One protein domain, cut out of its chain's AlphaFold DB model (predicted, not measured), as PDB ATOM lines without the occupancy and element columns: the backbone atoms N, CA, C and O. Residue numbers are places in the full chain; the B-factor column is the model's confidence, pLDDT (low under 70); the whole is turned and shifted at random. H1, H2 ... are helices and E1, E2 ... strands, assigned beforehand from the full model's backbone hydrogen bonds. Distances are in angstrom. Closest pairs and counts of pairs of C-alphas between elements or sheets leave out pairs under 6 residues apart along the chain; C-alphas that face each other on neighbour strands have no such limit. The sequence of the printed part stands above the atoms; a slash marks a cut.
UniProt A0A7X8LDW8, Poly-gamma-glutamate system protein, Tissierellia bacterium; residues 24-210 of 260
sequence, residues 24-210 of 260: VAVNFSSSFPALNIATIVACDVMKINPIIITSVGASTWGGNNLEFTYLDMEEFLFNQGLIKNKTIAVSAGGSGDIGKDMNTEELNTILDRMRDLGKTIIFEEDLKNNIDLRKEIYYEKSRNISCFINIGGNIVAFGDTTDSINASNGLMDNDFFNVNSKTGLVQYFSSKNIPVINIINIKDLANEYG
ATOM      1  N   VAL A  24     220.609 250.026 165.918       98.06
ATOM      2  CA  VAL A  24     219.450 249.373 166.539       98.06
ATOM      3  C   VAL A  24     219.638 249.372 168.048       98.06
ATOM      4  O   VAL A  24     220.678 248.948 168.543       98.06
ATOM      5  N   ALA A  25     218.646 249.855 168.790       98.62
ATOM      6  CA  ALA A  25     218.658 249.794 170.248       98.62
ATOM      7  C   ALA A  25     218.173 248.413 170.701       98.62
ATOM      8  O   ALA A  25     217.176 247.911 170.184       98.62
ATOM      9  N   VAL A  26     218.868 247.791 171.651       98.62
ATOM     10  CA  VAL A  26     218.613 246.402 172.044       98.62
ATOM     11  C   VAL A  26     218.556 246.276 173.565       98.62
ATOM     12  O   VAL A  26     219.536 246.560 174.251       98.62
ATOM     13  N   ASN A  27     217.412 245.823 174.081       98.50
ATOM     14  CA  ASN A  27     217.194 245.503 175.491       98.50
ATOM     15  C   ASN A  27     217.098 243.985 175.668       98.50
ATOM     16  O   ASN A  27     216.161 243.357 175.171       98.50
ATOM     17  N   PHE A  28     218.044 243.407 176.400       97.44
ATOM     18  CA  PHE A  28     218.108 241.977 176.666       97.44
ATOM     19  C   PHE A  28     217.819 241.639 178.126       97.44
ATOM     20  O   PHE A  28     218.294 242.282 179.063       97.44
ATOM     21  N   SER A  29     217.106 240.533 178.306       94.62
ATOM     22  CA  SER A  29     217.079 239.763 179.542       94.62
ATOM     23  C   SER A  29     217.984 238.539 179.413       94.62
ATOM     24  O   SER A  29     217.926 237.813 178.418       94.62
ATOM     25  N   SER A  30     218.760 238.242 180.457       94.31
ATOM     26  CA  SER A  30     219.572 237.018 180.532       94.31
ATOM     27  C   SER A  30     218.740 235.726 180.605       94.31
ATOM     28  O   SER A  30     219.295 234.634 180.517       94.31
ATOM     29  N   SER A  31     217.405 235.818 180.696       91.88
ATOM     30  CA  SER A  31     216.467 234.686 180.567       91.88
ATOM     31  C   SER A  31     216.507 233.986 179.214       91.88
ATOM     32  O   SER A  31     216.043 232.852 179.118       91.88
ATOM     33  N   PHE A  32     217.053 234.630 178.179       91.81
ATOM     34  CA  PHE A  32     216.987 234.128 176.810       91.81
ATOM     35  C   PHE A  32     218.354 234.065 176.104       91.81
ATOM     36  O   PHE A  32     218.492 234.638 175.022       91.81
ATOM     37  N   PRO A  33     219.359 233.334 176.637       92.75
ATOM     38  CA  PRO A  33     220.716 233.314 176.075       92.75
ATOM     39  C   PRO A  33     220.761 233.009 174.575       92.75
ATOM     40  O   PRO A  33     221.407 233.718 173.809       92.75
ATOM     41  N   ALA A  34     220.016 231.985 174.142       90.62
ATOM     42  CA  ALA A  34     219.981 231.570 172.744       90.62
ATOM     43  C   ALA A  34     219.406 232.657 171.819       90.62
ATOM     44  O   ALA A  34     219.936 232.869 170.731       90.62
ATOM     45  N   LEU A  35     218.355 233.364 172.251       91.94
ATOM     46  CA  LEU A  35     217.756 234.439 171.457       91.94
ATOM     47  C   LEU A  35     218.656 235.672 171.421       91.94
ATOM     48  O   LEU A  35     218.836 236.245 170.354       91.94
ATOM     49  N   ASN A  36     219.268 236.036 172.549       95.75
ATOM     50  CA  ASN A  36     220.196 237.162 172.603       95.75
ATOM     51  C   ASN A  36     221.381 236.934 171.647       95.75
ATOM     52  O   ASN A  36     221.679 237.792 170.813       95.75
ATOM     53  N   ILE A  37     221.993 235.741 171.683       96.44
ATOM     54  CA  ILE A  37     223.078 235.357 170.764       96.44
ATOM     55  C   ILE A  37     222.586 235.362 169.313       96.44
ATOM     56  O   ILE A  37     223.260 235.911 168.444       96.44
ATOM     57  N   ALA A  38     221.407 234.796 169.032       94.06
ATOM     58  CA  ALA A  38     220.842 234.788 167.684       94.06
ATOM     59  C   ALA A  38     220.617 236.209 167.142       94.06
ATOM     60  O   ALA A  38     220.898 236.470 165.973       94.06
ATOM     61  N   THR A  39     220.166 237.141 167.983       95.81
ATOM     62  CA  THR A  39     220.005 238.553 167.620       95.81
ATOM     63  C   THR A  39     221.343 239.221 167.334       95.81
ATOM     64  O   THR A  39     221.452 239.908 166.321       95.81
ATOM     65  N   ILE A  40     222.372 238.986 168.154       98.06
ATOM     66  CA  ILE A  40     223.720 239.508 167.889       98.06
ATOM     67  C   ILE A  40     224.235 238.991 166.540       98.06
ATOM     68  O   ILE A  40     224.657 239.782 165.698       98.06
ATOM     69  N   VAL A  41     224.128 237.683 166.291       96.69
ATOM     70  CA  VAL A  41     224.548 237.065 165.024       96.69
ATOM     71  C   VAL A  41     223.764 237.633 163.840       96.69
ATOM     72  O   VAL A  41     224.348 237.905 162.791       96.69
ATOM     73  N   ALA A  42     222.455 237.855 163.987       93.19
ATOM     74  CA  ALA A  42     221.645 238.481 162.948       93.19
ATOM     75  C   ALA A  42     222.146 239.898 162.630       93.19
ATOM     76  O   ALA A  42     222.341 240.225 161.459       93.19
ATOM     77  N   CYS A  43     222.429 240.711 163.651       95.88
ATOM     78  CA  CYS A  43     223.023 242.033 163.472       95.88
ATOM     79  C   CYS A  43     224.400 241.962 162.794       95.88
ATOM     80  O   CYS A  43     224.639 242.713 161.850       95.88
ATOM     81  N   ASP A  44     225.268 241.032 163.196       96.56
ATOM     82  CA  ASP A  44     226.607 240.850 162.618       96.56
ATOM     83  C   ASP A  44     226.556 240.481 161.130       96.56
ATOM     84  O   ASP A  44     227.302 241.033 160.316       96.56
ATOM     85  N   VAL A  45     225.674 239.546 160.762       94.50
ATOM     86  CA  VAL A  45     225.472 239.100 159.374       94.50
ATOM     87  C   VAL A  45     224.878 240.219 158.525       94.50
ATOM     88  O   VAL A  45     225.258 240.391 157.366       94.50
ATOM     89  N   MET A  46     223.962 240.997 159.099       92.44
ATOM     90  CA  MET A  46     223.330 242.134 158.436       92.44
ATOM     91  C   MET A  46     224.185 243.405 158.458       92.44
ATOM     92  O   MET A  46     223.799 244.381 157.818       92.44
ATOM     93  N   LYS A  47     225.328 243.382 159.159       96.31
ATOM     94  CA  LYS A  47     226.218 244.531 159.382       96.31
ATOM     95  C   LYS A  47     225.464 245.746 159.927       96.31
ATOM     96  O   LYS A  47     225.582 246.862 159.435       96.31
ATOM     97  N   ILE A  48     224.623 245.482 160.913       95.75
ATOM     98  CA  ILE A  48     223.909 246.486 161.696       95.75
ATOM     99  C   ILE A  48     224.737 246.780 162.947       95.75
ATOM    100  O   ILE A  48     225.472 245.915 163.421       95.75
ATOM    101  N   ASN A  49     224.589 247.985 163.492       97.75
ATOM    102  CA  ASN A  49     225.265 248.460 164.693       97.75
ATOM    103  C   ASN A  49     224.323 248.379 165.920       97.75
ATOM    104  O   ASN A  49     223.641 249.362 166.239       97.75
ATOM    105  N   PRO A  50     224.215 247.228 166.613       98.25
ATOM    106  CA  PRO A  50     223.368 247.105 167.790       98.25
ATOM    107  C   PRO A  50     223.993 247.812 169.003       98.25
ATOM    108  O   PRO A  50     225.174 247.657 169.308       98.25
ATOM    109  N   ILE A  51     223.174 248.558 169.740       98.75
ATOM    110  CA  ILE A  51     223.525 249.166 171.023       98.75
ATOM    111  C   ILE A  51     222.825 248.341 172.099       98.75
ATOM    112  O   ILE A  51     221.609 248.439 172.252       98.75
ATOM    113  N   ILE A  52     223.582 247.492 172.795       98.81
ATOM    114  CA  ILE A  52     223.027 246.412 173.619       98.81
ATOM    115  C   ILE A  52     223.121 246.753 175.109       98.81
ATOM    116  O   ILE A  52     224.212 246.996 175.636       98.81
ATOM    117  N   ILE A  53     221.973 246.720 175.786       98.81
ATOM    118  CA  ILE A  53     221.845 246.799 177.242       98.81
ATOM    119  C   ILE A  53     221.218 245.500 177.744       98.81
ATOM    120  O   ILE A  53     220.160 245.096 177.263       98.81
ATOM    121  N   THR A  54     221.841 244.872 178.737       98.06
ATOM    122  CA  THR A  54     221.434 243.548 179.230       98.06
ATOM    123  C   THR A  54     221.222 243.563 180.738       98.06
ATOM    124  O   THR A  54     222.053 244.077 181.481       98.06
ATOM    125  N   SER A  55     220.140 242.955 181.223       96.19
ATOM    126  CA  SER A  55     219.952 242.710 182.657       96.19
ATOM    127  C   SER A  55     220.552 241.362 183.082       96.19
ATOM    128  O   SER A  55     220.261 240.351 182.435       96.19
ATOM    129  N   VAL A  56     221.308 241.315 184.185       94.81
ATOM    130  CA  VAL A  56     221.937 240.091 184.737       94.81
ATOM    131  C   VAL A  56     220.903 239.018 185.080       94.81
ATOM    132  O   VAL A  56     221.094 237.854 184.745       94.81
ATOM    133  N   GLY A  57     219.801 239.399 185.727       90.31
ATOM    134  CA  GLY A  57     218.793 238.455 186.194       90.31
ATOM    135  C   GLY A  57     218.171 237.609 185.081       90.31
ATOM    136  O   GLY A  57     217.768 238.132 184.035       90.31
ATOM    137  N   ALA A  58     218.026 236.309 185.349       87.44
ATOM    138  CA  ALA A  58     217.308 235.363 184.504       87.44
ATOM    139  C   ALA A  58     216.254 234.578 185.305       87.44
ATOM    140  O   ALA A  58     216.405 234.326 186.501       87.44
ATOM    141  N   SER A  59     215.180 234.147 184.646       78.81
ATOM    142  CA  SER A  59     214.061 233.431 185.279       78.81
ATOM    143  C   SER A  59     214.250 231.908 185.349       78.81
ATOM    144  O   SER A  59     213.432 231.229 185.962       78.81
ATOM    145  N   THR A  60     215.284 231.342 184.709       65.94
ATOM    146  CA  THR A  60     215.533 229.885 184.649       65.94
ATOM    147  C   THR A  60     217.031 229.541 184.559       65.94
ATOM    148  O   THR A  60     217.884 230.419 184.442       65.94
ATOM    149  N   TRP A  61     217.350 228.242 184.601       52.41
ATOM    150  CA  TRP A  61     218.694 227.649 184.715       52.41
ATOM    151  C   TRP A  61     219.675 227.871 183.537       52.41
ATOM    152  O   TRP A  61     220.750 227.282 183.531       52.41
ATOM    153  N   GLY A  62     219.369 228.729 182.558       59.38
ATOM    154  CA  GLY A  62     220.235 228.976 181.392       59.38
ATOM    155  C   GLY A  62     221.178 230.183 181.494       59.38
ATOM    156  O   GLY A  62     222.180 230.216 180.792       59.38
ATOM    157  N   GLY A  63     220.874 231.167 182.351       75.69
ATOM    158  CA  GLY A  63     221.644 232.418 182.480       75.69
ATOM    159  C   GLY A  63     222.149 232.726 183.895       75.69
ATOM    160  O   GLY A  63     222.782 233.758 184.090       75.69
ATOM    161  N   ASN A  64     221.881 231.838 184.861       81.88
ATOM    162  CA  ASN A  64     222.053 232.080 186.303       81.88
ATOM    163  C   ASN A  64     223.205 231.293 186.953       81.88
ATOM    164  O   ASN A  64     223.256 231.187 188.177       81.88
ATOM    165  N   ASN A  65     224.116 230.697 186.177       89.88
ATOM    166  CA  ASN A  65     225.339 230.162 186.775       89.88
ATOM    167  C   ASN A  65     226.217 231.349 187.195       89.88
ATOM    168  O   ASN A  65     226.694 232.076 186.333       89.88
ATOM    169  N   LEU A  66     226.409 231.559 188.501       89.62
ATOM    170  CA  LEU A  66     227.116 232.730 189.040       89.62
ATOM    171  C   LEU A  66     228.555 232.864 188.511       89.62
ATOM    172  O   LEU A  66     229.048 233.979 188.328       89.62
ATOM    173  N   GLU A  67     229.194 231.737 188.196       91.44
ATOM    174  CA  GLU A  67     230.551 231.678 187.638       91.44
ATOM    175  C   GLU A  67     230.573 231.788 186.105       91.44
ATOM    176  O   GLU A  67     231.634 231.945 185.507       91.44
ATOM    177  N   PHE A  68     229.413 231.671 185.451       93.00
ATOM    178  CA  PHE A  68     229.291 231.692 183.995       93.00
ATOM    179  C   PHE A  68     227.880 232.109 183.549       93.00
ATOM    180  O   PHE A  68     227.091 231.312 183.033       93.00
ATOM    181  N   THR A  69     227.545 233.371 183.809       94.56
ATOM    182  CA  THR A  69     226.258 233.987 183.464       94.56
ATOM    183  C   THR A  69     226.107 234.131 181.948       94.56
ATOM    184  O   THR A  69     227.064 233.945 181.194       94.56
ATOM    185  N   TYR A  70     224.924 234.533 181.472       95.31
ATOM    186  CA  TYR A  70     224.750 234.887 180.053       95.31
ATOM    187  C   TYR A  70     225.801 235.905 179.570       95.31
ATOM    188  O   TYR A  70     226.333 235.767 178.472       95.31
ATOM    189  N   LEU A  71     226.127 236.907 180.389       96.44
ATOM    190  CA  LEU A  71     227.111 237.922 180.018       96.44
ATOM    191  C   LEU A  71     228.523 237.339 179.897       96.44
ATOM    192  O   LEU A  71     229.279 237.757 179.024       96.44
ATOM    193  N   ASP A  72     228.862 236.337 180.712       96.25
ATOM    194  CA  ASP A  72     230.130 235.613 180.587       96.25
ATOM    195  C   ASP A  72     230.155 234.761 179.301       96.25
ATOM    196  O   ASP A  72     231.175 234.709 178.612       96.25
ATOM    197  N   MET A  73     229.022 234.152 178.922       96.19
ATOM    198  CA  MET A  73     228.874 233.449 177.638       96.19
ATOM    199  C   MET A  73     229.056 234.404 176.451       96.19
ATOM    200  O   MET A  73     229.788 234.087 175.515       96.19
ATOM    201  N   GLU A  74     228.408 235.571 176.486       97.69
ATOM    202  CA  GLU A  74     228.531 236.610 175.457       97.69
ATOM    203  C   GLU A  74     229.985 237.081 175.328       97.69
ATOM    204  O   GLU A  74     230.542 237.093 174.230       97.69
ATOM    205  N   GLU A  75     230.630 237.411 176.447       97.81
ATOM    206  CA  GLU A  75     232.015 237.874 176.460       97.81
ATOM    207  C   GLU A  75     232.976 236.787 175.951       97.81
ATOM    208  O   GLU A  75     233.886 237.081 175.173       97.81
ATOM    209  N   PHE A  76     232.748 235.519 176.307       97.81
ATOM    210  CA  PHE A  76     233.508 234.393 175.766       97.81
ATOM    211  C   PHE A  76     233.381 234.305 174.240       97.81
ATOM    212  O   PHE A  76     234.395 234.265 173.544       97.81
ATOM    213  N   LEU A  77     232.155 234.320 173.703       98.38
ATOM    214  CA  LEU A  77     231.908 234.242 172.258       98.38
ATOM    215  C   LEU A  77     232.525 235.423 171.502       98.38
ATOM    216  O   LEU A  77     233.100 235.232 170.426       98.38
ATOM    217  N   PHE A  78     232.445 236.626 172.072       98.44
ATOM    218  CA  PHE A  78     233.061 237.821 171.506       98.44
ATOM    219  C   PHE A  78     234.586 237.689 171.452       98.44
ATOM    220  O   PHE A  78     235.196 237.934 170.413       98.44
ATOM    221  N   ASN A  79     235.210 237.225 172.537       98.25
ATOM    222  CA  ASN A  79     236.661 237.047 172.605       98.25
ATOM    223  C   ASN A  79     237.174 235.924 171.688       98.25
ATOM    224  O   ASN A  79     238.319 235.974 171.243       98.25
ATOM    225  N   GLN A  80     236.334 234.939 171.360       98.31
ATOM    226  CA  GLN A  80     236.630 233.936 170.330       98.31
ATOM    227  C   GLN A  80     236.410 234.449 168.894       98.31
ATOM    228  O   GLN A  80     236.697 233.730 167.938       98.31
ATOM    229  N   GLY A  81     235.893 235.669 168.711       97.69
ATOM    230  CA  GLY A  81     235.575 236.233 167.397       97.69
ATOM    231  C   GLY A  81     234.368 235.581 166.713       97.69
ATOM    232  O   GLY A  81     234.223 235.698 165.496       97.69
ATOM    233  N   LEU A  82     233.517 234.881 167.474       97.75
ATOM    234  CA  LEU A  82     232.305 234.225 166.967       97.75
ATOM    235  C   LEU A  82     231.127 235.196 166.834       97.75
ATOM    236  O   LEU A  82     230.245 234.977 166.007       97.75
ATOM    237  N   ILE A  83     231.144 236.271 167.620       98.25
ATOM    238  CA  ILE A  83     230.262 237.433 167.495       98.25
ATOM    239  C   ILE A  83     231.108 238.709 167.460       98.25
ATOM    240  O   ILE A  83     232.214 238.741 168.003       98.25
ATOM    241  N   LYS A  84     230.607 239.758 166.809       98.00
ATOM    242  CA  LYS A  84     231.313 241.037 166.607       98.00
ATOM    243  C   LYS A  84     230.750 242.179 167.436       98.00
ATOM    244  O   LYS A  84     231.408 243.207 167.569       98.00
ATOM    245  N   ASN A  85     229.558 242.002 167.989       98.06
ATOM    246  CA  ASN A  85     228.912 242.955 168.874       98.06
ATOM    247  C   ASN A  85     228.680 242.326 170.251       98.06
ATOM    248  O   ASN A  85     228.598 241.106 170.380       98.06
ATOM    249  N   LYS A  86     228.596 243.164 171.285       97.88
ATOM    250  CA  LYS A  86     228.364 242.733 172.667       97.88
ATOM    251  C   LYS A  86     227.670 243.814 173.485       97.88
ATOM    252  O   LYS A  86     227.630 244.978 173.083       97.88
ATOM    253  N   THR A  87     227.175 243.431 174.655       98.62
ATOM    254  CA  THR A  87     226.601 244.326 175.658       98.62
ATOM    255  C   THR A  87     227.575 245.451 176.008       98.62
ATOM    256  O   THR A  87     228.768 245.202 176.215       98.62
ATOM    257  N   ILE A  88     227.062 246.684 176.095       98.62
ATOM    258  CA  ILE A  88     227.823 247.874 176.517       98.62
ATOM    259  C   ILE A  88     227.426 248.375 177.908       98.62
ATOM    260  O   ILE A  88     228.237 249.011 178.579       98.62
ATOM    261  N   ALA A  89     226.202 248.084 178.352       98.69
ATOM    262  CA  ALA A  89     225.717 248.468 179.669       98.69
ATOM    263  C   ALA A  89     224.884 247.351 180.299       98.69
ATOM    264  O   ALA A  89     224.185 246.611 179.605       98.69
ATOM    265  N   VAL A  90     224.972 247.232 181.618       98.44
ATOM    266  CA  VAL A  90     224.399 246.126 182.384       98.44
ATOM    267  C   VAL A  90     223.601 246.666 183.561       98.44
ATOM    268  O   VAL A  90     224.097 247.519 184.289       98.44
ATOM    269  N   SER A  91     222.393 246.149 183.778       97.94
ATOM    270  CA  SER A  91     221.656 246.315 185.040       97.94
ATOM    271  C   SER A  91     221.562 244.996 185.790       97.94
ATOM    272  O   SER A  91     221.778 243.925 185.222       97.94
ATOM    273  N   ALA A  92     221.189 245.049 187.065       96.00
ATOM    274  CA  ALA A  92     220.920 243.836 187.827       96.00
ATOM    275  C   ALA A  92     219.718 243.058 187.263       96.00
ATOM    276  O   ALA A  92     219.721 241.827 187.243       96.00
ATOM    277  N   GLY A  93     218.691 243.749 186.763       94.12
ATOM    278  CA  GLY A  93     217.406 243.111 186.499       94.12
ATOM    279  C   GLY A  93     216.688 242.777 187.803       94.12
ATOM    280  O   GLY A  93     216.815 243.495 188.795       94.12
ATOM    281  N   GLY A  94     215.909 241.697 187.802       91.69
ATOM    282  CA  GLY A  94     215.110 241.321 188.968       91.69
ATOM    283  C   GLY A  94     214.130 242.416 189.395       91.69
ATOM    284  O   GLY A  94     213.695 243.260 188.602       91.69
ATOM    285  N   SER A  95     213.779 242.399 190.674       92.06
ATOM    286  CA  SER A  95     212.843 243.339 191.274       92.06
ATOM    287  C   SER A  95     213.394 244.767 191.250       92.06
ATOM    288  O   SER A  95     214.467 245.064 191.784       92.06
ATOM    289  N   GLY A  96     212.636 245.654 190.597       92.88
ATOM    290  CA  GLY A  96     212.993 247.059 190.395       92.88
ATOM    291  C   GLY A  96     214.153 247.292 189.426       92.88
ATOM    292  O   GLY A  96     214.656 248.406 189.387       92.88
ATOM    293  N   ASP A  97     214.599 246.267 188.687       95.88
ATOM    294  CA  ASP A  97     215.802 246.305 187.838       95.88
ATOM    295  C   ASP A  97     217.129 246.563 188.597       95.88
ATOM    296  O   ASP A  97     218.197 246.671 187.991       95.88
ATOM    297  N   ILE A  98     217.076 246.567 189.933       95.75
ATOM    298  CA  ILE A  98     218.230 246.695 190.837       95.75
ATOM    299  C   ILE A  98     218.500 245.412 191.643       95.75
ATOM    300  O   ILE A  98     219.330 245.415 192.547       95.75
ATOM    301  N   GLY A  99     217.787 244.321 191.346       94.12
ATOM    302  CA  GLY A  99     217.974 243.022 191.993       94.12
ATOM    303  C   GLY A  99     217.543 242.977 193.461       94.12
ATOM    304  O   GLY A  99     218.193 242.300 194.252       94.12
ATOM    305  N   LYS A 100     216.457 243.671 193.859       93.19
ATOM    306  CA  LYS A 100     215.977 243.683 195.269       93.19
ATOM    307  C   LYS A 100     215.640 242.292 195.823       93.19
ATOM    308  O   LYS A 100     215.543 242.113 197.031       93.19
ATOM    309  N   ASP A 101     215.399 241.338 194.937       92.75
ATOM    310  CA  ASP A 101     215.067 239.940 195.196       92.75
ATOM    311  C   ASP A 101     216.271 238.989 195.059       92.75
ATOM    312  O   ASP A 101     216.101 237.774 195.140       92.75
ATOM    313  N   MET A 102     217.481 239.519 194.863       92.44
ATOM    314  CA  MET A 102     218.713 238.748 194.673       92.44
ATOM    315  C   MET A 102     219.631 238.832 195.896       92.44
ATOM    316  O   MET A 102     219.562 239.771 196.692       92.44
ATOM    317  N   ASN A 103     220.540 237.863 196.028       94.69
ATOM    318  CA  ASN A 103     221.637 237.960 196.986       94.69
ATOM    319  C   ASN A 103     222.580 239.099 196.564       94.69
ATOM    320  O   ASN A 103     223.162 239.070 195.481       94.69
ATOM    321  N   THR A 104     222.732 240.099 197.430       94.19
ATOM    322  CA  THR A 104     223.513 241.307 197.140       94.19
ATOM    323  C   THR A 104     225.003 241.028 196.933       94.19
ATOM    324  O   THR A 104     225.617 241.663 196.083       94.19
ATOM    325  N   GLU A 105     225.599 240.095 197.678       96.00
ATOM    326  CA  GLU A 105     227.029 239.773 197.566       96.00
ATOM    327  C   GLU A 105     227.333 239.052 196.245       96.00
ATOM    328  O   GLU A 105     228.258 239.426 195.519       96.00
ATOM    329  N   GLU A 106     226.494 238.081 195.884       94.12
ATOM    330  CA  GLU A 106     226.595 237.353 194.613       94.12
ATOM    331  C   GLU A 106     226.362 238.284 193.415       94.12
ATOM    332  O   GLU A 106     227.135 238.283 192.456       94.12
ATOM    333  N   LEU A 107     225.334 239.138 193.484       95.25
ATOM    334  CA  LEU A 107     225.037 240.113 192.437       95.25
ATOM    335  C   LEU A 107     226.172 241.127 192.267       95.25
ATOM    336  O   LEU A 107     226.586 241.387 191.139       95.25
ATOM    337  N   ASN A 108     226.701 241.679 193.363       96.31
ATOM    338  CA  ASN A 108     227.818 242.620 193.297       96.31
ATOM    339  C   ASN A 108     229.063 241.969 192.696       96.31
ATOM    340  O   ASN A 108     229.714 242.592 191.867       96.31
ATOM    341  N   THR A 109     229.335 240.699 193.009       96.62
ATOM    342  CA  THR A 109     230.436 239.947 192.389       96.62
ATOM    343  C   THR A 109     230.297 239.896 190.862       96.62
ATOM    344  O   THR A 109     231.268 240.113 190.136       96.62
ATOM    345  N   ILE A 110     229.082 239.668 190.350       96.19
ATOM    346  CA  ILE A 110     228.813 239.669 188.904       96.19
ATOM    347  C   ILE A 110     228.942 241.082 188.321       96.19
ATOM    348  O   ILE A 110     229.583 241.263 187.288       96.19
ATOM    349  N   LEU A 111     228.347 242.095 188.958       97.56
ATOM    350  CA  LEU A 111     228.386 243.478 188.467       97.56
ATOM    351  C   LEU A 111     229.805 244.056 188.470       97.56
ATOM    352  O   LEU A 111     230.163 244.779 187.541       97.56
ATOM    353  N   ASP A 112     230.622 243.718 189.464       97.94
ATOM    354  CA  ASP A 112     232.030 244.103 189.534       97.94
ATOM    355  C   ASP A 112     232.821 243.439 188.404       97.94
ATOM    356  O   ASP A 112     233.514 244.134 187.662       97.94
ATOM    357  N   ARG A 113     232.607 242.137 188.160       97.44
ATOM    358  CA  ARG A 113     233.192 241.431 187.007       97.44
ATOM    359  C   ARG A 113     232.803 242.085 185.677       97.44
ATOM    360  O   ARG A 113     233.651 242.264 184.807       97.44
ATOM    361  N   MET A 114     231.541 242.485 185.512       98.12
ATOM    362  CA  MET A 114     231.091 243.202 184.312       98.12
ATOM    363  C   MET A 114     231.716 244.596 184.198       98.12
ATOM    364  O   MET A 114     232.072 245.024 183.099       98.12
ATOM    365  N   ARG A 115     231.904 245.302 185.315       98.25
ATOM    366  CA  ARG A 115     232.587 246.598 185.330       98.25
ATOM    367  C   ARG A 115     234.047 246.464 184.900       98.25
ATOM    368  O   ARG A 115     234.499 247.256 184.077       98.25
ATOM    369  N   ASP A 116     234.747 245.443 185.386       98.12
ATOM    370  CA  ASP A 116     236.143 245.157 185.028       98.12
ATOM    371  C   ASP A 116     236.302 244.801 183.541       98.12
ATOM    372  O   ASP A 116     237.311 245.129 182.916       98.12
ATOM    373  N   LEU A 117     235.266 244.213 182.934       97.12
ATOM    374  CA  LEU A 117     235.160 243.974 181.488       97.12
ATOM    375  C   LEU A 117     234.758 245.227 180.681       97.12
ATOM    376  O   LEU A 117     234.506 245.145 179.474       97.12
ATOM    377  N   GLY A 118     234.694 246.395 181.324       97.38
ATOM    378  CA  GLY A 118     234.438 247.689 180.695       97.38
ATOM    379  C   GLY A 118     232.965 247.982 180.407       97.38
ATOM    380  O   GLY A 118     232.678 248.843 179.575       97.38
ATOM    381  N   LYS A 119     232.023 247.276 181.048       98.19
ATOM    382  CA  LYS A 119     230.588 247.566 180.914       98.19
ATOM    383  C   LYS A 119     230.188 248.723 181.824       98.19
ATOM    384  O   LYS A 119     230.597 248.793 182.983       98.19
ATOM    385  N   THR A 120     229.307 249.589 181.333       98.44
ATOM    386  CA  THR A 120     228.645 250.583 182.183       98.44
ATOM    387  C   THR A 120     227.627 249.885 183.078       98.44
ATOM    388  O   THR A 120     226.718 249.227 182.576       98.44
ATOM    389  N   ILE A 121     227.743 250.041 184.396       98.44
ATOM    390  CA  ILE A 121     226.756 249.499 185.336       98.44
ATOM    391  C   ILE A 121     225.637 250.518 185.540       98.44
ATOM    392  O   ILE A 121     225.886 251.651 185.948       98.44
ATOM    393  N   ILE A 122     224.409 250.103 185.252       98.38
ATOM    394  CA  ILE A 122     223.183 250.868 185.455       98.38
ATOM    395  C   ILE A 122     222.630 250.512 186.834       98.38
ATOM    396  O   ILE A 122     222.245 249.368 187.081       98.38
ATOM    397  N   PHE A 123     222.568 251.508 187.713       96.88
ATOM    398  CA  PHE A 123     221.918 251.415 189.015       96.88
ATOM    399  C   PHE A 123     221.110 252.693 189.251       96.88
ATOM    400  O   PHE A 123     221.675 253.744 189.539       96.88
ATOM    401  N   GLU A 124     219.792 252.603 189.086       97.50
ATOM    402  CA  GLU A 124     218.851 253.700 189.310       97.50
ATOM    403  C   GLU A 124     217.549 253.112 189.866       97.50
ATOM    404  O   GLU A 124     216.924 252.254 189.237       97.50
ATOM    405  N   GLU A 125     217.177 253.525 191.079       95.88
ATOM    406  CA  GLU A 125     216.043 252.947 191.806       95.88
ATOM    407  C   GLU A 125     214.696 253.458 191.298       95.88
ATOM    408  O   GLU A 125     213.695 252.734 191.364       95.88
ATOM    409  N   ASP A 126     214.648 254.700 190.807       96.94
ATOM    410  CA  ASP A 126     213.446 255.243 190.196       96.94
ATOM    411  C   ASP A 126     213.299 254.689 188.777       96.94
ATOM    412  O   ASP A 126     214.082 254.987 187.877       96.94
ATOM    413  N   LEU A 127     212.259 253.882 188.558       95.94
ATOM    414  CA  LEU A 127     212.038 253.196 187.284       95.94
ATOM    415  C   LEU A 127     212.008 254.158 186.088       95.94
ATOM    416  O   LEU A 127     212.521 253.823 185.019       95.94
ATOM    417  N   LYS A 128     211.419 255.347 186.249       95.88
ATOM    418  CA  LYS A 128     211.326 256.323 185.163       95.88
ATOM    419  C   LYS A 128     212.715 256.860 184.818       95.88
ATOM    420  O   LYS A 128     213.078 256.847 183.643       95.88
ATOM    421  N   ASN A 129     213.494 257.277 185.812       97.62
ATOM    422  CA  ASN A 129     214.874 257.719 185.612       97.62
ATOM    423  C   ASN A 129     215.739 256.594 185.027       97.62
ATOM    424  O   ASN A 129     216.545 256.839 184.136       97.62
ATOM    425  N   ASN A 130     215.518 255.350 185.449       97.88
ATOM    426  CA  ASN A 130     216.247 254.181 184.966       97.88
ATOM    427  C   ASN A 130     215.965 253.895 183.472       97.88
ATOM    428  O   ASN A 130     216.855 253.562 182.681       97.88
ATOM    429  N   ILE A 131     214.710 254.067 183.051       98.12
ATOM    430  CA  ILE A 131     214.304 254.000 181.643       98.12
ATOM    431  C   ILE A 131     214.880 255.184 180.852       98.12
ATOM    432  O   ILE A 131     215.340 254.995 179.724       98.12
ATOM    433  N   ASP A 132     214.864 256.394 181.414       97.75
ATOM    434  CA  ASP A 132     215.398 257.595 180.764       97.75
ATOM    435  C   ASP A 132     216.921 257.498 180.562       97.75
ATOM    436  O   ASP A 132     217.395 257.730 179.450       97.75
ATOM    437  N   LEU A 133     217.663 256.992 181.549       98.31
ATOM    438  CA  LEU A 133     219.096 256.708 181.449       98.31
ATOM    439  C   LEU A 133     219.424 255.733 180.305       98.31
ATOM    440  O   LEU A 133     220.386 255.927 179.565       98.31
ATOM    441  N   ARG A 134     218.605 254.696 180.085       98.50
ATOM    442  CA  ARG A 134     218.795 253.789 178.935       98.50
ATOM    443  C   ARG A 134     218.590 254.487 177.601       98.50
ATOM    444  O   ARG A 134     219.351 254.241 176.668       98.50
ATOM    445  N   LYS A 135     217.575 255.349 177.498       98.19
ATOM    446  CA  LYS A 135     217.354 256.156 176.288       98.19
ATOM    447  C   LYS A 135     218.567 257.038 176.020       98.19
ATOM    448  O   LYS A 135     219.001 257.111 174.875       98.19
ATOM    449  N   GLU A 136     219.126 257.660 177.055       98.25
ATOM    450  CA  GLU A 136     220.346 258.462 176.945       98.25
ATOM    451  C   GLU A 136     221.516 257.629 176.415       98.25
ATOM    452  O   GLU A 136     222.117 258.027 175.420       98.25
ATOM    453  N   ILE A 137     221.761 256.436 176.967       98.44
ATOM    454  CA  ILE A 137     222.808 255.517 176.482       98.44
ATOM    455  C   ILE A 137     222.610 255.173 174.996       98.44
ATOM    456  O   ILE A 137     223.570 255.198 174.221       98.44
ATOM    457  N   TYR A 138     221.379 254.874 174.565       98.62
ATOM    458  CA  TYR A 138     221.093 254.601 173.152       98.62
ATOM    459  C   TYR A 138     221.374 255.825 172.267       98.62
ATOM    460  O   TYR A 138     222.072 255.715 171.256       98.62
ATOM    461  N   TYR A 139     220.870 256.999 172.652       98.38
ATOM    462  CA  TYR A 139     220.983 258.213 171.844       98.38
ATOM    463  C   TYR A 139     222.364 258.881 171.892       98.38
ATOM    464  O   TYR A 139     222.702 259.640 170.981       98.38
ATOM    465  N   GLU A 140     223.190 258.572 172.895       97.44
ATOM    466  CA  GLU A 140     224.605 258.947 172.935       97.44
ATOM    467  C   GLU A 140     225.395 258.218 171.839       97.44
ATOM    468  O   GLU A 140     226.258 258.812 171.192       97.44
ATOM    469  N   LYS A 141     225.074 256.942 171.583       96.81
ATOM    470  CA  LYS A 141     225.725 256.141 170.537       96.81
ATOM    471  C   LYS A 141     225.223 256.471 169.134       96.81
ATOM    472  O   LYS A 141     226.023 256.480 168.204       96.81
ATOM    473  N   SER A 142     223.931 256.758 168.969       96.56
ATOM    474  CA  SER A 142     223.382 257.230 167.695       96.56
ATOM    475  C   SER A 142     222.119 258.058 167.881       96.56
ATOM    476  O   SER A 142     221.162 257.634 168.521       96.56
ATOM    477  N   ARG A 143     222.057 259.214 167.211       95.00
ATOM    478  CA  ARG A 143     220.838 260.041 167.154       95.00
ATOM    479  C   ARG A 143     219.712 259.397 166.339       95.00
ATOM    480  O   ARG A 143     218.557 259.770 166.518       95.00
ATOM    481  N   ASN A 144     220.051 258.454 165.460       95.69
ATOM    482  CA  ASN A 144     219.115 257.782 164.568       95.69
ATOM    483  C   ASN A 144     219.079 256.293 164.914       95.69
ATOM    484  O   ASN A 144     220.015 255.559 164.597       95.69
ATOM    485  N   ILE A 145     217.999 255.869 165.566       97.62
ATOM    486  CA  ILE A 145     217.725 254.466 165.879       97.62
ATOM    487  C   ILE A 145     216.683 253.961 164.882       97.62
ATOM    488  O   ILE A 145     215.560 254.462 164.864       97.62
ATOM    489  N   SER A 146     217.060 252.988 164.052       96.00
ATOM    490  CA  SER A 146     216.204 252.449 162.985       96.00
ATOM    491  C   SER A 146     215.233 251.379 163.478       96.00
ATOM    492  O   SER A 146     214.220 251.132 162.836       96.00
ATOM    493  N   CYS A 147     215.533 250.728 164.602       96.44
ATOM    494  CA  CYS A 147     214.685 249.709 165.211       96.44
ATOM    495  C   CYS A 147     215.009 249.579 166.705       96.44
ATOM    496  O   CYS A 147     216.136 249.854 167.131       96.44
ATOM    497  N   PHE A 148     214.024 249.154 167.490       97.25
ATOM    498  CA  PHE A 148     214.213 248.703 168.862       97.25
ATOM    499  C   PHE A 148     213.916 247.206 168.968       97.25
ATOM    500  O   PHE A 148     212.864 246.748 168.529       97.25
ATOM    501  N   ILE A 149     214.832 246.446 169.562       97.38
ATOM    502  CA  ILE A 149     214.667 245.014 169.814       97.38
ATOM    503  C   ILE A 149     214.581 244.799 171.322       97.38
ATOM    504  O   ILE A 149     215.496 245.150 172.064       97.38
ATOM    505  N   ASN A 150     213.491 244.194 171.772       97.12
ATOM    506  CA  ASN A 150     213.294 243.774 173.148       97.12
ATOM    507  C   ASN A 150     213.260 242.247 173.227       97.12
ATOM    508  O   ASN A 150     212.464 241.619 172.532       97.12
ATOM    509  N   ILE A 151     214.076 241.657 174.102       95.06
ATOM    510  CA  ILE A 151     214.024 240.227 174.416       95.06
ATOM    511  C   ILE A 151     213.790 240.044 175.912       95.06
ATOM    512  O   ILE A 151     214.642 240.346 176.750       95.06
ATOM    513  N   GLY A 152     212.623 239.498 176.233       91.19
ATOM    514  CA  GLY A 152     212.129 239.264 177.580       91.19
ATOM    515  C   GLY A 152     211.186 240.344 178.101       91.19
ATOM    516  O   GLY A 152     210.771 241.256 177.391       91.19
ATOM    517  N   GLY A 153     210.800 240.195 179.366       88.00
ATOM    518  CA  GLY A 153     209.772 241.011 180.017       88.00
ATOM    519  C   GLY A 153     210.270 241.754 181.245       88.00
ATOM    520  O   GLY A 153     209.552 241.812 182.240       88.00
ATOM    521  N   ASN A 154     211.508 242.257 181.226       89.38
ATOM    522  CA  ASN A 154     212.012 243.040 182.353       89.38
ATOM    523  C   ASN A 154     211.178 244.322 182.543       89.38
ATOM    524  O   ASN A 154     210.563 244.837 181.608       89.38
ATOM    525  N   ILE A 155     211.135 244.834 183.776       93.31
ATOM    526  CA  ILE A 155     210.252 245.955 184.134       93.31
ATOM    527  C   ILE A 155     210.529 247.216 183.300       93.31
ATOM    528  O   ILE A 155     209.617 247.982 183.025       93.31
ATOM    529  N   VAL A 156     211.760 247.414 182.819       95.94
ATOM    530  CA  VAL A 156     212.129 248.563 181.973       95.94
ATOM    531  C   VAL A 156     211.593 248.464 180.539       95.94
ATOM    532  O   VAL A 156     211.417 249.492 179.884       95.94
ATOM    533  N   ALA A 157     211.290 247.257 180.045       95.00
ATOM    534  CA  ALA A 157     210.712 247.066 178.717       95.00
ATOM    535  C   ALA A 157     209.305 247.664 178.625       95.00
ATOM    536  O   ALA A 157     209.016 248.376 177.665       95.00
ATOM    537  N   PHE A 158     208.467 247.435 179.642       93.44
ATOM    538  CA  PHE A 158     207.051 247.833 179.644       93.44
ATOM    539  C   PHE A 158     206.703 248.916 180.672       93.44
ATOM    540  O   PHE A 158     205.625 249.509 180.602       93.44
ATOM    541  N   GLY A 159     207.614 249.226 181.591       93.38
ATOM    542  CA  GLY A 159     207.388 250.171 182.676       93.38
ATOM    543  C   GLY A 159     206.333 249.682 183.675       93.38
ATOM    544  O   GLY A 159     206.022 248.493 183.745       93.38
ATOM    545  N   ASP A 160     205.759 250.607 184.442       91.12
ATOM    546  CA  ASP A 160     204.665 250.342 185.387       91.12
ATOM    547  C   ASP A 160     203.307 250.319 184.654       91.12
ATOM    548  O   ASP A 160     202.414 251.137 184.896       91.12
ATOM    549  N   THR A 161     203.173 249.422 183.673       87.38
ATOM    550  CA  THR A 161     201.960 249.256 182.858       87.38
ATOM    551  C   THR A 161     201.575 247.783 182.714       87.38
ATOM    552  O   THR A 161     202.370 246.882 182.970       87.38
ATOM    553  N   THR A 162     200.350 247.528 182.251       81.81
ATOM    554  CA  THR A 162     199.876 246.184 181.870       81.81
ATOM    555  C   THR A 162     200.044 245.902 180.375       81.81
ATOM    556  O   THR A 162     199.489 244.934 179.859       81.81
ATOM    557  N   ASP A 163     200.777 246.755 179.658       81.38
ATOM    558  CA  ASP A 163     200.860 246.733 178.195       81.38
ATOM    559  C   ASP A 163     201.596 245.505 177.651       81.38
ATOM    560  O   ASP A 163     201.404 245.151 176.490       81.38
ATOM    561  N   SER A 164     202.382 244.817 178.484       78.62
ATOM    562  CA  SER A 164     203.043 243.557 178.119       78.62
ATOM    563  C   SER A 164     202.068 242.479 177.636       78.62
ATOM    564  O   SER A 164     202.462 241.619 176.858       78.62
ATOM    565  N   ILE A 165     200.797 242.542 178.053       72.25
ATOM    566  CA  ILE A 165     199.727 241.633 177.610       72.25
ATOM    567  C   ILE A 165     199.332 241.905 176.152       72.25
ATOM    568  O   ILE A 165     198.962 240.984 175.430       72.25
ATOM    569  N   ASN A 166     199.392 243.169 175.731       72.38
ATOM    570  CA  ASN A 166     198.935 243.613 174.415       72.38
ATOM    571  C   ASN A 166     200.077 243.734 173.402       72.38
ATOM    572  O   ASN A 166     199.814 243.937 172.222       72.38
ATOM    573  N   ALA A 167     201.329 243.661 173.852       80.62
ATOM    574  CA  ALA A 167     202.477 243.768 172.972       80.62
ATOM    575  C   ALA A 167     202.626 242.495 172.139       80.62
ATOM    576  O   ALA A 167     202.870 241.410 172.675       80.62
ATOM    577  N   SER A 168     202.514 242.647 170.821       83.12
ATOM    578  CA  SER A 168     202.688 241.542 169.888       83.12
ATOM    579  C   SER A 168     204.091 240.941 170.010       83.12
ATOM    580  O   SER A 168     205.067 241.630 170.324       83.12
ATOM    581  N   ASN A 169     204.192 239.635 169.778       86.00
ATOM    582  CA  ASN A 169     205.467 238.930 169.727       86.00
ATOM    583  C   ASN A 169     205.997 238.933 168.279       86.00
ATOM    584  O   ASN A 169     205.218 238.785 167.342       86.00
ATOM    585  N   GLY A 170     207.304 239.105 168.084       87.25
ATOM    586  CA  GLY A 170     207.895 239.388 166.773       87.25
ATOM    587  C   GLY A 170     207.866 240.881 166.435       87.25
ATOM    588  O   GLY A 170     208.009 241.722 167.323       87.25
ATOM    589  N   LEU A 171     207.728 241.223 165.150       88.12
ATOM    590  CA  LEU A 171     207.571 242.616 164.729       88.12
ATOM    591  C   LEU A 171     206.176 243.123 165.115       88.12
ATOM    592  O   LEU A 171     205.164 242.596 164.653       88.12
ATOM    593  N   MET A 172     206.136 244.168 165.936       86.69
ATOM    594  CA  MET A 172     204.894 244.806 166.360       86.69
ATOM    595  C   MET A 172     204.279 245.584 165.190       86.69
ATOM    596  O   MET A 172     204.935 246.434 164.586       86.69
ATOM    597  N   ASP A 173     203.016 245.295 164.866       72.31
ATOM    598  CA  ASP A 173     202.285 245.881 163.736       72.31
ATOM    599  C   ASP A 173     200.963 246.484 164.233       72.31
ATOM    600  O   ASP A 173     200.039 245.760 164.591       72.31
ATOM    601  N   ASN A 174     200.868 247.817 164.224       64.94
ATOM    602  CA  ASN A 174     199.713 248.600 164.695       64.94
ATOM    603  C   ASN A 174     199.400 248.504 166.202       64.94
ATOM    604  O   ASN A 174     198.266 248.769 166.610       64.94
ATOM    605  N   ASP A 175     200.394 248.196 167.038       73.50
ATOM    606  CA  ASP A 175     200.245 248.264 168.494       73.50
ATOM    607  C   ASP A 175     200.292 249.735 168.956       73.50
ATOM    608  O   ASP A 175     201.323 250.413 168.883       73.50
ATOM    609  N   PHE A 176     199.154 250.253 169.428       70.81
ATOM    610  CA  PHE A 176     199.040 251.625 169.929       70.81
ATOM    611  C   PHE A 176     199.068 251.649 171.455       70.81
ATOM    612  O   PHE A 176     198.163 251.137 172.114       70.81
ATOM    613  N   PHE A 177     200.075 252.319 172.013       81.06
ATOM    614  CA  PHE A 177     200.202 252.529 173.453       81.06
ATOM    615  C   PHE A 177     199.952 253.989 173.823       81.06
ATOM    616  O   PHE A 177     200.416 254.910 173.147       81.06
ATOM    617  N   ASN A 178     199.274 254.205 174.948       80.31
ATOM    618  CA  ASN A 178     199.113 255.534 175.531       80.31
ATOM    619  C   ASN A 178     200.357 255.902 176.346       80.31
ATOM    620  O   ASN A 178     200.460 255.571 177.530       80.31
ATOM    621  N   VAL A 179     201.301 256.603 175.714       85.25
ATOM    622  CA  VAL A 179     202.564 256.979 176.360       85.25
ATOM    623  C   VAL A 179     202.367 258.013 177.464       85.25
ATOM    624  O   VAL A 179     201.723 259.041 177.276       85.25
ATOM    625  N   ASN A 180     202.936 257.723 178.632       89.44
ATOM    626  CA  ASN A 180     202.843 258.521 179.849       89.44
ATOM    627  C   ASN A 180     204.073 258.263 180.746       89.44
ATOM    628  O   ASN A 180     205.004 257.570 180.347       89.44
ATOM    629  N   SER A 181     204.106 258.812 181.960       87.88
ATOM    630  CA  SER A 181     205.260 258.680 182.866       87.88
ATOM    631  C   SER A 181     205.571 257.249 183.321       87.88
ATOM    632  O   SER A 181     206.655 257.019 183.846       87.88
ATOM    633  N   LYS A 182     204.649 256.303 183.129       91.12
ATOM    634  CA  LYS A 182     204.798 254.898 183.512       91.12
ATOM    635  C   LYS A 182     205.307 253.999 182.391       91.12
ATOM    636  O   LYS A 182     205.555 252.832 182.656       91.12
ATOM    637  N   THR A 183     205.436 254.480 181.155       93.00
ATOM    638  CA  THR A 183     205.797 253.611 180.023       93.00
ATOM    639  C   THR A 183     207.247 253.163 180.018       93.00
ATOM    640  O   THR A 183     208.144 253.952 180.313       93.00
ATOM    641  N   GLY A 184     207.454 251.932 179.554       96.06
ATOM    642  CA  GLY A 184     208.759 251.358 179.261       96.06
ATOM    643  C   GLY A 184     209.325 251.733 177.894       96.06
ATOM    644  O   GLY A 184     208.800 252.576 177.158       96.06
ATOM    645  N   LEU A 185     210.439 251.085 177.563       96.88
ATOM    646  CA  LEU A 185     211.151 251.263 176.301       96.88
ATOM    647  C   LEU A 185     210.319 250.836 175.084       96.88
ATOM    648  O   LEU A 185     210.335 251.544 174.079       96.88
ATOM    649  N   VAL A 186     209.564 249.734 175.175       95.38
ATOM    650  CA  VAL A 186     208.736 249.214 174.070       95.38
ATOM    651  C   VAL A 186     207.735 250.273 173.616       95.38
ATOM    652  O   VAL A 186     207.723 250.662 172.447       95.38
ATOM    653  N   GLN A 187     206.949 250.815 174.548       93.88
ATOM    654  CA  GLN A 187     205.961 251.842 174.223       93.88
ATOM    655  C   GLN A 187     206.626 253.141 173.768       93.88
ATOM    656  O   GLN A 187     206.126 253.797 172.854       93.88
ATOM    657  N   TYR A 188     207.762 253.510 174.371       94.56
ATOM    658  CA  TYR A 188     208.505 254.702 173.974       94.56
ATOM    659  C   TYR A 188     208.926 254.633 172.501       94.56
ATOM    660  O   TYR A 188     208.570 255.532 171.737       94.56
ATOM    661  N   PHE A 189     209.623 253.573 172.081       95.00
ATOM    662  CA  PHE A 189     210.088 253.437 170.699       95.00
ATOM    663  C   PHE A 189     208.925 253.286 169.712       95.00
ATOM    664  O   PHE A 189     208.908 253.978 168.692       95.00
ATOM    665  N   SER A 190     207.894 252.510 170.066       92.31
ATOM    666  CA  SER A 190     206.680 252.383 169.250       92.31
ATOM    667  C   SER A 190     206.017 253.745 168.999       92.31
ATOM    668  O   SER A 190     205.687 254.091 167.867       92.31
ATOM    669  N   SER A 191     205.913 254.597 170.028       91.81
ATOM    670  CA  SER A 191     205.312 255.938 169.906       91.81
ATOM    671  C   SER A 191     206.109 256.922 169.045       91.81
ATOM    672  O   SER A 191     205.589 257.955 168.625       91.81
ATOM    673  N   LYS A 192     207.381 256.613 168.779       91.75
ATOM    674  CA  LYS A 192     208.251 257.377 167.880       91.75
ATOM    675  C   LYS A 192     208.163 256.902 166.432       91.75
ATOM    676  O   LYS A 192     208.898 257.429 165.601       91.75
ATOM    677  N   ASN A 193     207.268 255.961 166.120       90.31
ATOM    678  CA  ASN A 193     207.208 255.263 164.834       90.31
ATOM    679  C   ASN A 193     208.533 254.558 164.491       90.31
ATOM    680  O   ASN A 193     208.886 254.436 163.320       90.31
ATOM    681  N   ILE A 194     209.278 254.128 165.513       92.69
ATOM    682  CA  ILE A 194     210.450 253.272 165.341       92.69
ATOM    683  C   ILE A 194     209.950 251.824 165.417       92.69
ATOM    684  O   ILE A 194     209.312 251.478 166.414       92.69
ATOM    685  N   PRO A 195     210.212 250.980 164.402       92.81
ATOM    686  CA  PRO A 195     209.843 249.569 164.417       92.81
ATOM    687  C   PRO A 195     210.332 248.866 165.684       92.81
ATOM    688  O   PRO A 195     211.514 248.965 166.032       92.81
ATOM    689  N   VAL A 196     209.436 248.139 166.354       93.81
ATOM    690  CA  VAL A 196     209.764 247.371 167.559       93.81
ATOM    691  C   VAL A 196     209.639 245.880 167.278       93.81
ATOM    692  O   VAL A 196     208.585 245.405 166.863       93.81
ATOM    693  N   ILE A 197     210.713 245.141 167.537       93.00
ATOM    694  CA  ILE A 197     210.709 243.681 167.576       93.00
ATOM    695  C   ILE A 197     210.688 243.272 169.044       93.00
ATOM    696  O   ILE A 197     211.650 243.512 169.770       93.00
ATOM    697  N   ASN A 198     209.597 242.667 169.491       93.06
ATOM    698  CA  ASN A 198     209.402 242.262 170.876       93.06
ATOM    699  C   ASN A 198     209.338 240.736 170.969       93.06
ATOM    700  O   ASN A 198     208.470 240.111 170.371       93.06
ATOM    701  N   ILE A 199     210.250 240.118 171.714       91.12
ATOM    702  CA  ILE A 199     210.325 238.664 171.867       91.12
ATOM    703  C   ILE A 199     210.212 238.323 173.347       91.12
ATOM    704  O   ILE A 199     211.171 238.442 174.101       91.12
ATOM    705  N   ILE A 200     209.032 237.883 173.772       86.31
ATOM    706  CA  ILE A 200     208.757 237.505 175.164       86.31
ATOM    707  C   ILE A 200     208.087 236.136 175.261       86.31
ATOM    708  O   ILE A 200     208.453 235.331 176.120       86.31
ATOM    709  N   ASN A 201     207.149 235.829 174.361       85.62
ATOM    710  CA  ASN A 201     206.427 234.565 174.377       85.62
ATOM    711  C   ASN A 201     206.989 233.601 173.326       85.62
ATOM    712  O   ASN A 201     206.550 233.556 172.178       85.62
ATOM    713  N   ILE A 202     207.971 232.797 173.738       83.75
ATOM    714  CA  ILE A 202     208.604 231.797 172.864       83.75
ATOM    715  C   ILE A 202     207.612 230.731 172.404       83.75
ATOM    716  O   ILE A 202     207.736 230.241 171.288       83.75
ATOM    717  N   LYS A 203     206.629 230.363 173.234       84.88
ATOM    718  CA  LYS A 203     205.649 229.333 172.865       84.88
ATOM    719  C   LYS A 203     204.762 229.818 171.728       84.88
ATOM    720  O   LYS A 203     204.544 229.075 170.778       84.88
ATOM    721  N   ASP A 204     204.316 231.068 171.798       83.38
ATOM    722  CA  ASP A 204     203.532 231.674 170.722       83.38
ATOM    723  C   ASP A 204     204.363 231.792 169.444       83.38
ATOM    724  O   ASP A 204     203.875 231.423 168.380       83.38
ATOM    725  N   LEU A 205     205.639 232.193 169.552       80.38
ATOM    726  CA  LEU A 205     206.547 232.218 168.401       80.38
ATOM    727  C   LEU A 205     206.713 230.822 167.794       80.38
ATOM    728  O   LEU A 205     206.568 230.637 166.593       80.38
ATOM    729  N   ALA A 206     206.986 229.812 168.614       82.50
ATOM    730  CA  ALA A 206     207.142 228.448 168.133       82.50
ATOM    731  C   ALA A 206     205.876 227.982 167.399       82.50
ATOM    732  O   ALA A 206     205.971 227.485 166.279       82.50
ATOM    733  N   ASN A 207     204.696 228.238 167.966       83.44
ATOM    734  CA  ASN A 207     203.418 227.909 167.339       83.44
ATOM    735  C   ASN A 207     203.201 228.650 166.008       83.44
ATOM    736  O   ASN A 207     202.785 228.024 165.034       83.44
ATOM    737  N   GLU A 208     203.496 229.952 165.942       78.94
ATOM    738  CA  GLU A 208     203.366 230.761 164.720       78.94
ATOM    739  C   GLU A 208     204.255 230.228 163.590       78.94
ATOM    740  O   GLU A 208     203.829 230.149 162.436       78.94
ATOM    741  N   TYR A 209     205.472 229.801 163.928       75.00
ATOM    742  CA  TYR A 209     206.451 229.291 162.967       75.00
ATOM    743  C   TYR A 209     206.388 227.770 162.770       75.00
ATOM    744  O   TYR A 209     207.236 227.211 162.073       75.00
ATOM    745  N   GLY A 210     205.391 227.091 163.348       76.19
ATOM    746  CA  GLY A 210     205.224 225.639 163.232       76.19
ATOM    747  C   GLY A 210     206.380 224.838 163.837       76.19
ATOM    748  O   GLY A 210     206.645 223.713 163.412       76.19
TER     749      GLY A 210
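Overview. This is residues 24 to 210 of the 260 residues of the protein "Poly-gamma-glutamate system protein" of Tissierellia bacterium (UniProt A0A7X8LDW8). A twisted sheet of six parallel strands makes the core, with H1 and H3 packed on one face and H4 and H6 on the other, in three layers. H7 lies off the sheet, past E6, and a long link with no named element, residues 159 to 184, pairs with edge strand E6 through residues 170 to 171. The printed part has 187 residues, in the order E1 H1 E2 H2 E3 H3 E4 H4 E5 H5 H6 E6 H7, and the sheet runs E4 E3 E2 E1 E5 E6. The class is mixed, helices and strands; the whole is compact, with a radius of gyration of the C-alphas of 15.5 A and spans of 42 by 37 by 35 A.

Arrangement. Start at E1, residues 24 to 29; H1, residues 33 to 46, is on the sheet at a height of 9.4 A, along the strands, with C-alphas 28 and 36 closest at 6.6 A. E2, residues 49 to 55, is parallel to E1, with N 26 and O 51 2.9 A apart. H2, residues 70 to 79, only grazes the sheet with residues 70 to 71. E3, residues 89 to 91, is parallel to E2, with N 54 and O 89 at 3.0 A. H3, residues 104 to 116, is on the same face as H1. E4, residues 120 to 122, is parallel to E3, with N 90 and O 120 at 2.8 A. H4, residues 127 to 141, is on the opposite face from H1; C-alphas 51 and 138 are its closest to E2, 6.3 A. E5, residues 145 to 151, is parallel to E1, with N 149 and O 25 at 2.8 A. H5, residues 155 to 158, grazes the sheet with residues 156 to 158 and touches H6, residues 185 to 191, with C-alphas 157 and 185 closest at 4.9 A. H6 is on the same face as H4, slantwise to the strands. E6, residues 196 to 199, is parallel to E5, with N 197 and O 148 at 2.9 A. H7, residues 202 to 208, is not on the sheet. Every O i to N i+4 pair is within hydrogen-bond range in H1, H2, H3, H6 and H7, and 10 of 11 in H4; H5 is too short for one.

Along the chain. Find C-alpha 24 at (219.450, 249.373, 166.539), where E1 begins. H4 is 21.8 A long, H1 19.9 A and E2 19.6 A. H7 ends at C-alpha 208, (203.366, 230.761, 164.720).

Size, cuts and confidence. The farthest C-alphas, Glu 105 and Asn 174, are 43.6 A apart. The printed part has no cut; the links E2 to H2, E3 to H3 and H5 to H6 are long. Residues 60 to 62 and 174 have pLDDT under 70.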